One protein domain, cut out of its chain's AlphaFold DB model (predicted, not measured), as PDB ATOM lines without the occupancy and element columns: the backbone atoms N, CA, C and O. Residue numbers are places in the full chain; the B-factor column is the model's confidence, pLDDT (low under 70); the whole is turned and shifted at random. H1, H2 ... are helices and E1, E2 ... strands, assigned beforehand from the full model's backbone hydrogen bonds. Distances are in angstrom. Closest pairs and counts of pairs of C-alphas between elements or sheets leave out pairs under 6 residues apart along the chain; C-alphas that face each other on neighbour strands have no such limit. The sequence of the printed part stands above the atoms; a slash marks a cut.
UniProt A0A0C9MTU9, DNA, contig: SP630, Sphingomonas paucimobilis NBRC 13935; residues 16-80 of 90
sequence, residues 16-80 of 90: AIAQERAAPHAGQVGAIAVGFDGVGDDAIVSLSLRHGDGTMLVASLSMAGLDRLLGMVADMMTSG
ATOM      1  N   ALA A  16       9.873 -10.758  64.654       57.47
ATOM      2  CA  ALA A  16      10.033  -9.777  63.584       57.47
ATOM      3  C   ALA A  16      10.716 -10.358  62.334       57.47
ATOM      4  O   ALA A  16      11.490 -11.306  62.426       57.47
ATOM      5  N   ILE A  17      10.440  -9.784  61.163       56.72
ATOM      6  CA  ILE A  17      11.203 -10.011  59.928       56.72
ATOM      7  C   ILE A  17      11.736  -8.658  59.493       56.72
ATOM      8  O   ILE A  17      10.938  -7.755  59.246       56.72
ATOM      9  N   ALA A  18      13.058  -8.519  59.401       62.12
ATOM     10  CA  ALA A  18      13.702  -7.297  58.945       62.12
ATOM     11  C   ALA A  18      14.497  -7.532  57.656       62.12
ATOM     12  O   ALA A  18      15.294  -8.467  57.576       62.12
ATOM     13  N   GLN A  19      14.313  -6.657  56.669       65.88
ATOM     14  CA  GLN A  19      15.158  -6.587  55.481       65.88
ATOM     15  C   GLN A  19      15.871  -5.239  55.471       65.88
ATOM     16  O   GLN A  19      15.232  -4.192  55.364       65.88
ATOM     17  N   GLU A  20      17.197  -5.272  55.566       68.44
ATOM     18  CA  GLU A  20      18.048  -4.093  55.435       68.44
ATOM     19  C   GLU A  20      18.638  -4.028  54.027       68.44
ATOM     20  O   GLU A  20      19.076  -5.030  53.456       68.44
ATOM     21  N   ARG A  21      18.643  -2.829  53.451       68.56
ATOM     22  CA  ARG A  21      19.289  -2.532  52.182       68.56
ATOM     23  C   ARG A  21      20.652  -1.919  52.465       68.56
ATOM     24  O   ARG A  21      20.747  -0.879  53.111       68.56
ATOM     25  N   ALA A  22      21.704  -2.524  51.921       62.88
ATOM     26  CA  ALA A  22      23.033  -1.933  51.969       62.88
ATOM     27  C   ALA A  22      23.042  -0.594  51.201       62.88
ATOM     28  O   ALA A  22      22.684  -0.557  50.024       62.88
ATOM     29  N   ALA A  23      23.449   0.482  51.884       67.00
ATOM     30  CA  ALA A  23      23.614   1.843  51.356       67.00
ATOM     31  C   ALA A  23      22.342   2.481  50.735       67.00
ATOM     32  O   ALA A  23      22.277   2.693  49.520       67.00
ATOM     33  N   PRO A  24      21.320   2.825  51.543       68.31
ATOM     34  CA  PRO A  24      20.192   3.625  51.070       68.31
ATOM     35  C   PRO A  24      20.653   5.031  50.658       68.31
ATOM     36  O   PRO A  24      21.471   5.652  51.335       68.31
ATOM     37  N   HIS A  25      20.106   5.560  49.564       74.75
ATOM     38  CA  HIS A  25      20.324   6.963  49.204       74.75
ATOM     39  C   HIS A  25      19.613   7.883  50.205       74.75
ATOM     40  O   HIS A  25      18.633   7.483  50.844       74.75
ATOM     41  N   ALA A  26      20.052   9.141  50.295       69.81
ATOM     42  CA  ALA A  26      19.309  10.164  51.023       69.81
ATOM     43  C   ALA A  26      17.866  10.221  50.492       69.81
ATOM     44  O   ALA A  26      17.641  10.286  49.285       69.81
ATOM     45  N   GLY A  27      16.885  10.138  51.387       66.88
ATOM     46  CA  GLY A  27      15.472  10.073  51.003       66.88
ATOM     47  C   GLY A  27      14.884   8.656  50.911       66.88
ATOM     48  O   GLY A  27      13.667   8.542  50.793       66.88
ATOM     49  N   GLN A  28      15.683   7.586  51.026       69.00
ATOM     50  CA  GLN A  28      15.204   6.205  50.889       69.00
ATOM     51  C   GLN A  28      15.100   5.436  52.213       69.00
ATOM     52  O   GLN A  28      15.866   5.637  53.156       69.00
ATOM     53  N   VAL A  29      14.173   4.474  52.231       72.19
ATOM     54  CA  VAL A  29      14.062   3.462  53.287       72.19
ATOM     55  C   VAL A  29      15.262   2.515  53.199       72.19
ATOM     56  O   VAL A  29      15.481   1.856  52.181       72.19
ATOM     57  N   GLY A  30      16.044   2.481  54.272       67.69
ATOM     58  CA  GLY A  30      17.187   1.597  54.461       67.69
ATOM     59  C   GLY A  30      16.824   0.265  55.096       67.69
ATOM     60  O   GLY A  30      17.526  -0.710  54.862       67.69
ATOM     61  N   ALA A  31      15.726   0.189  55.850       74.56
ATOM     62  CA  ALA A  31      15.248  -1.079  56.385       74.56
ATOM     63  C   ALA A  31      13.731  -1.107  56.564       74.56
ATOM     64  O   ALA A  31      13.108  -0.095  56.882       74.56
ATOM     65  N   ILE A  32      13.155  -2.293  56.399       73.00
ATOM     66  CA  ILE A  32      11.751  -2.586  56.688       73.00
ATOM     67  C   ILE A  32      11.729  -3.667  57.752       73.00
ATOM     68  O   ILE A  32      12.479  -4.633  57.632       73.00
ATOM     69  N   ALA A  33      10.871  -3.523  58.756       74.62
ATOM     70  CA  ALA A  33      10.608  -4.567  59.728       74.62
ATOM     71  C   ALA A  33       9.105  -4.765  59.929       74.62
ATOM     72  O   ALA A  33       8.360  -3.794  60.042       74.62
ATOM     73  N   VAL A  34       8.669  -6.020  59.990       76.81
ATOM     74  CA  VAL A  34       7.311  -6.389  60.410       76.81
ATOM     75  C   VAL A  34       7.423  -7.111  61.734       76.81
ATOM     76  O   VAL A  34       8.224  -8.036  61.826       76.81
ATOM     77  N   GLY A  35       6.662  -6.688  62.736       76.31
ATOM     78  CA  GLY A  35       6.668  -7.262  64.073       76.31
ATOM     79  C   GLY A  35       5.279  -7.711  64.512       76.31
ATOM     80  O   GLY A  35       4.284  -7.097  64.132       76.31
ATOM     81  N   PHE A  36       5.234  -8.765  65.321       77.50
ATOM     82  CA  PHE A  36       4.020  -9.267  65.961       77.50
ATOM     83  C   PHE A  36       4.205  -9.321  67.475       77.50
ATOM     84  O   PHE A  36       5.265  -9.743  67.954       77.50
ATOM     85  N   ASP A  37       3.181  -8.919  68.220       80.31
ATOM     86  CA  ASP A  37       3.135  -9.027  69.677       80.31
ATOM     87  C   ASP A  37       1.735  -9.419  70.166       80.31
ATOM     88  O   ASP A  37       0.748  -9.061  69.531       80.31
ATOM     89  N   GLY A  38       1.637 -10.150  71.278       76.88
ATOM     90  CA  GLY A  38       0.359 -10.605  71.844       76.88
ATOM     91  C   GLY A  38      -0.226 -11.891  71.232       76.88
ATOM     92  O   GLY A  38       0.421 -12.601  70.462       76.88
ATOM     93  N   VAL A  39      -1.461 -12.224  71.628       77.12
ATOM     94  CA  VAL A  39      -2.208 -13.437  71.234       77.12
ATOM     95  C   VAL A  39      -3.693 -13.119  71.050       77.12
ATOM     96  O   VAL A  39      -4.236 -12.277  71.756       77.12
ATOM     97  N   GLY A  40      -4.361 -13.834  70.137       76.38
ATOM     98  CA  GLY A  40      -5.791 -13.648  69.869       76.38
ATOM     99  C   GLY A  40      -6.108 -12.256  69.314       76.38
ATOM    100  O   GLY A  40      -5.325 -11.702  68.545       76.38
ATOM    101  N   ASP A  41      -7.242 -11.688  69.715       75.56
ATOM    102  CA  ASP A  41      -7.719 -10.391  69.207       75.56
ATOM    103  C   ASP A  41      -6.872  -9.197  69.680       75.56
ATOM    104  O   ASP A  41      -6.858  -8.146  69.032       75.56
ATOM    105  N   ASP A  42      -6.128  -9.380  70.774       75.69
ATOM    106  CA  ASP A  42      -5.188  -8.398  71.322       75.69
ATOM    107  C   ASP A  42      -3.825  -8.433  70.619       75.69
ATOM    108  O   ASP A  42      -2.947  -7.626  70.930       75.69
ATOM    109  N   ALA A  43      -3.620  -9.361  69.675       80.75
ATOM    110  CA  ALA A  43      -2.388  -9.408  68.909       80.75
ATOM    111  C   ALA A  43      -2.246  -8.151  68.041       80.75
ATOM    112  O   ALA A  43      -3.193  -7.713  67.385       80.75
ATOM    113  N   ILE A  44      -1.049  -7.573  68.019       82.69
ATOM    114  CA  ILE A  44      -0.704  -6.371  67.267       82.69
ATOM    115  C   ILE A  44       0.281  -6.751  66.172       82.69
ATOM    116  O   ILE A  44       1.295  -7.399  66.437       82.69
ATOM    117  N   VAL A  45       0.003  -6.298  64.950       83.00
ATOM    118  CA  VAL A  45       0.986  -6.254  63.872       83.00
ATOM    119  C   VAL A  45       1.516  -4.835  63.739       83.00
ATOM    120  O   VAL A  45       0.752  -3.864  63.753       83.00
ATOM    121  N   SER A  46       2.825  -4.704  63.575       83.19
ATOM    122  CA  SER A  46       3.455  -3.423  63.278       83.19
ATOM    123  C   SER A  46       4.354  -3.513  62.064       83.19
ATOM    124  O   SER A  46       5.098  -4.474  61.893       83.19
ATOM    125  N   LEU A  47       4.329  -2.461  61.257       82.19
ATOM    126  CA  LEU A  47       5.264  -2.205  60.175       82.19
ATOM    127  C   LEU A  47       6.144  -1.021  60.573       82.19
ATOM    128  O   LEU A  47       5.641   0.056  60.887       82.19
ATOM    129  N   SER A  48       7.456  -1.204  60.527       83.69
ATOM    130  CA  SER A  48       8.441  -0.149  60.738       83.69
ATOM    131  C   SER A  48       9.273   0.064  59.478       83.69
ATOM    132  O   SER A  48       9.806  -0.886  58.907       83.69
ATOM    133  N   LEU A  49       9.409   1.318  59.057       80.56
ATOM    134  CA  LEU A  49      10.255   1.744  57.946       80.56
ATOM    135  C   LEU A  49      11.343   2.655  58.505       80.56
ATOM    136  O   LEU A  49      11.044   3.735  59.014       80.56
ATOM    137  N   ARG A  50      12.602   2.229  58.415       80.50
ATOM    138  CA  ARG A  50      13.754   3.038  58.816       80.50
ATOM    139  C   ARG A  50      14.381   3.679  57.595       80.50
ATOM    140  O   ARG A  50      14.747   2.995  56.640       80.50
ATOM    141  N   HIS A  51      14.539   4.987  57.643       76.88
ATOM    142  CA  HIS A  51      15.178   5.776  56.607       76.88
ATOM    143  C   HIS A  51      16.702   5.800  56.755       76.88
ATOM    144  O   HIS A  51      17.232   5.530  57.835       76.88
ATOM    145  N   GLY A  52      17.411   6.114  55.669       69.06
ATOM    146  CA  GLY A  52      18.871   6.235  55.667       69.06
ATOM    147  C   GLY A  52      19.408   7.318  56.613       69.06
ATOM    148  O   GLY A  52      20.524   7.180  57.108       69.06
ATOM    149  N   ASP A  53      18.611   8.346  56.918       76.94
ATOM    150  CA  ASP A  53      18.956   9.391  57.897       76.94
ATOM    151  C   ASP A  53      18.723   8.980  59.367       76.94
ATOM    152  O   ASP A  53      19.066   9.719  60.289       76.94
ATOM    153  N   GLY A  54      18.177   7.782  59.596       72.88
ATOM    154  CA  GLY A  54      17.885   7.238  60.919       72.88
ATOM    155  C   GLY A  54      16.453   7.463  61.411       72.88
ATOM    156  O   GLY A  54      16.076   6.828  62.397       72.88
ATOM    157  N   THR A  55      15.644   8.276  60.727       78.44
ATOM    158  CA  THR A  55      14.217   8.469  61.034       78.44
ATOM    159  C   THR A  55      13.446   7.160  60.862       78.44
ATOM    160  O   THR A  55      13.727   6.376  59.953       78.44
ATOM    161  N   MET A  56      12.453   6.910  61.719       80.50
ATOM    162  CA  MET A  56      11.622   5.706  61.661       80.50
ATOM    163  C   MET A  56      10.136   6.061  61.607       80.50
ATOM    164  O   MET A  56       9.643   6.816  62.442       80.50
ATOM    165  N   LEU A  57       9.423   5.485  60.641       79.38
ATOM    166  CA  LEU A  57       7.965   5.486  60.588       79.38
ATOM    167  C   LEU A  57       7.462   4.146  61.110       79.38
ATOM    168  O   LEU A  57       7.954   3.105  60.680       79.38
ATOM    169  N   VAL A  58       6.486   4.167  62.014       82.06
ATOM    170  CA  VAL A  58       5.885   2.957  62.582       82.06
ATOM    171  C   VAL A  58       4.372   3.044  62.449       82.06
ATOM    172  O   VAL A  58       3.769   4.024  62.880       82.06
ATOM    173  N   ALA A  59       3.768   2.018  61.858       82.12
ATOM    174  CA  ALA A  59       2.326   1.815  61.827       82.12
ATOM    175  C   ALA A  59       1.999   0.532  62.590       82.12
ATOM    176  O   ALA A  59       2.630  -0.494  62.341       82.12
ATOM    177  N   SER A  60       1.024   0.587  63.494       85.56
ATOM    178  CA  SER A  60       0.602  -0.551  64.314       85.56
ATOM    179  C   SER A  60      -0.907  -0.706  64.259       85.56
ATOM    180  O   SER A  60      -1.632   0.289  64.286       85.56
ATOM    181  N   LEU A  61      -1.374  -1.946  64.207       84.38
ATOM    182  CA  LEU A  61      -2.790  -2.273  64.165       84.38
ATOM    183  C   LEU A  61      -3.030  -3.579  64.925       84.38
ATOM    184  O   LEU A  61      -2.235  -4.509  64.808       84.38
ATOM    185  N   SER A  62      -4.117  -3.664  65.691       86.94
ATOM    186  CA  SER A  62      -4.540  -4.950  66.252       86.94
ATOM    187  C   SER A  62      -5.047  -5.877  65.147       86.94
ATOM    188  O   SER A  62      -5.515  -5.404  64.110       86.94
ATOM    189  N   MET A  63      -5.024  -7.188  65.375       83.81
ATOM    190  CA  MET A  63      -5.572  -8.171  64.436       83.81
ATOM    191  C   MET A  63      -7.060  -7.918  64.167       83.81
ATOM    192  O   MET A  63      -7.474  -7.891  63.012       83.81
ATOM    193  N   ALA A  64      -7.845  -7.568  65.194       84.38
ATOM    194  CA  ALA A  64      -9.241  -7.161  65.012       84.38
ATOM    195  C   ALA A  64      -9.395  -5.889  64.149       84.38
ATOM    196  O   ALA A  64     -10.370  -5.732  63.413       84.38
ATOM    197  N   GLY A  65      -8.448  -4.951  64.241       86.00
ATOM    198  CA  GLY A  65      -8.402  -3.773  63.375       86.00
ATOM    199  C   GLY A  65      -8.008  -4.117  61.938       86.00
ATOM    200  O   GLY A  65      -8.576  -3.555  61.002       86.00
ATOM    201  N   LEU A  66      -7.071  -5.053  61.765       86.56
ATOM    202  CA  LEU A  66      -6.616  -5.541  60.465       86.56
ATOM    203  C   LEU A  66      -7.744  -6.238  59.711       86.56
ATOM    204  O   LEU A  66      -7.984  -5.900  58.556       86.56
ATOM    205  N   ASP A  67      -8.486  -7.120  60.374       87.25
ATOM    206  CA  ASP A  67      -9.625  -7.812  59.769       87.25
ATOM    207  C   ASP A  67     -10.697  -6.826  59.292       87.25
ATOM    208  O   ASP A  67     -11.210  -6.942  58.177       87.25
ATOM    209  N   ARG A  68     -10.989  -5.787  60.086       88.62
ATOM    210  CA  ARG A  68     -11.911  -4.715  59.674       88.62
ATOM    211  C   ARG A  68     -11.389  -3.933  58.474       88.62
ATOM    212  O   ARG A  68     -12.166  -3.620  57.576       88.62
ATOM    213  N   LEU A  69     -10.096  -3.607  58.449       87.50
ATOM    214  CA  LEU A  69      -9.480  -2.909  57.321       87.50
ATOM    215  C   LEU A  69      -9.557  -3.749  56.042       87.50
ATOM    216  O   LEU A  69      -9.927  -3.223  54.997       87.50
ATOM    217  N   LEU A  70      -9.255  -5.045  56.132       88.50
ATOM    218  CA  LEU A  70      -9.356  -5.972  55.007       88.50
ATOM    219  C   LEU A  70     -10.797  -6.096  54.507       88.50
ATOM    220  O   LEU A  70     -11.010  -6.052  53.297       88.50
ATOM    221  N   GLY A  71     -11.776  -6.162  55.414       92.00
ATOM    222  CA  GLY A  71     -13.198  -6.113  55.068       92.00
ATOM    223  C   GLY A  71     -13.562  -4.844  54.292       92.00
ATOM    224  O   GLY A  71     -14.090  -4.932  53.191       92.00
ATOM    225  N   MET A  72     -13.172  -3.666  54.796       91.75
ATOM    226  CA  MET A  72     -13.421  -2.393  54.101       91.75
ATOM    227  C   MET A  72     -12.753  -2.323  52.719       91.75
ATOM    228  O   MET A  72     -13.340  -1.791  51.778       91.75
ATOM    229  N   VAL A  73     -11.529  -2.839  52.576       87.69
ATOM    230  CA  VAL A  73     -10.829  -2.880  51.280       87.69
ATOM    231  C   VAL A  73     -11.538  -3.830  50.313       87.69
ATOM    232  O   VAL A  73     -11.719  -3.478  49.149       87.69
ATOM    233  N   ALA A  74     -11.978  -5.000  50.779       87.31
ATOM    234  CA  ALA A  74     -12.734  -5.950  49.968       87.31
ATOM    235  C   ALA A  74     -14.081  -5.365  49.505       87.31
ATOM    236  O   ALA A  74     -14.431  -5.469  48.326       87.31
ATOM    237  N   ASP A  75     -14.798  -4.674  50.392       90.69
ATOM    238  CA  ASP A  75     -16.046  -3.972  50.073       90.69
ATOM    239  C   ASP A  75     -15.817  -2.841  49.048       90.69
ATOM    240  O   ASP A  75     -16.607  -2.636  48.123       90.69
ATOM    241  N   MET A  76     -14.697  -2.119  49.150       84.06
ATOM    242  CA  MET A  76     -14.321  -1.079  48.186       84.06
ATOM    243  C   MET A  76     -13.985  -1.664  46.806       84.06
ATOM    244  O   MET A  76     -14.391  -1.120  45.781       84.06
ATOM    245  N   MET A  77     -13.261  -2.783  46.763       81.62
ATOM    246  CA  MET A  77     -12.904  -3.445  45.505       81.62
ATOM    247  C   MET A  77     -14.128  -4.029  44.792       81.62
ATOM    248  O   MET A  77     -14.229  -3.928  43.574       81.62
ATOM    249  N   THR A  78     -15.082  -4.586  45.537       83.25
ATOM    250  CA  THR A  78     -16.315  -5.161  44.971       83.25
ATOM    251  C   THR A  78     -17.337  -4.104  44.550       83.25
ATOM    252  O   THR A  78     -18.079  -4.312  43.592       83.25
ATOM    253  N   SER A  79     -17.353  -2.936  45.198       65.75
ATOM    254  CA  SER A  79     -18.192  -1.799  44.789       65.75
ATOM    255  C   SER A  79     -17.645  -1.030  43.572       65.75
ATOM    256  O   SER A  79     -18.401  -0.313  42.911       65.75
ATOM    257  N   GLY A  80     -16.371  -1.231  43.212       56.72
ATOM    258  CA  GLY A  80     -15.728  -0.659  42.023       56.72
ATOM    259  C   GLY A  80     -16.288  -1.155  40.680       56.72
ATOM    260  O   GLY A  80     -16.314  -0.386  39.718       56.72
TER     261      GLY A  80
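Overview. This is residues 16 to 80 of the 90 residues of an uncharacterized protein of Sphingomonas paucimobilis NBRC 13935 (UniProt A0A0C9MTU9). A narrow sheet of four antiparallel strands, E1 to E4, forms a long ribbon, and one helix, H1, follows directly from the end of E4 and turns away from the sheet to make a corner with it. Only the first part of H1 is near the sheet; residues 70 to 80 stick out as a free arm. The printed part has 65 residues, with four named strands and then one named helix along the chain; the sheet's order is E1, E2, E3, E4, and the class is mixed, helices and strands. The whole is loose, with a radius of gyration of the C-alphas of 15.1 A, and flat, spanning 40 by 34 by 16 A.

Along the chain. Find C-alpha 16 at (10.033, -9.777, 63.584); there E1 begins, and it runs over residues 16 to 20 for 12.8 A. Next look at E2, residues 29 to 37, the longest strand by residues, at 23.3 A. E3 takes residues 44 to 51 and measures 22.7 A. E4 begins at Met 56, its C-alpha at (11.622, 5.706, 61.661), and runs 19.9 A to Ser 62. H1, residues 63 to 80, runs 25.7 A to C-alpha 80 at (-15.728, -0.659, 42.023).

Arrangement. Begin with the sheet, a meander, each strand the antiparallel neighbour of the one before; E1 and E4 are its edge strands, and they are apart. E1 and E2 form a hairpin at 176 degrees; look for N 17 and O 34, 2.9 A apart and within hydrogen-bond range. E2 and E3 form a hairpin at 165 degrees, with N 35 and O 46 within hydrogen-bond range at 2.8 A. E3 and E4 form a hairpin at 169 degrees, with N 47 and O 59 within hydrogen-bond range at 2.8 A. The sheet is twisted, its C-alphas lying up to 4.0 A off their best plane. H1 is on one face of it, an arrangement of two layers, a helix layer and a sheet layer. H1 stands up from the sheet at 57 degrees, with a height over the sheet of 12.8 A, and is only just over E4, on which 3 of its 18 C-alphas fall. The closest C-alphas of E3 and H1 are those of Ile 44 and Met 63, 5.9 A apart. In H1 every O i to N i+4 pair is within hydrogen-bond range.

Size, cuts and confidence. The two C-alphas farthest apart are those of Ala 23 and Ser 79, at 42.5 A. The printed part has no cut and no long link. The mean pLDDT of the printed part is 77.5; look for values under 70 at residues 16 to 24, 26 to 28, 30, 52, and 79 to 80.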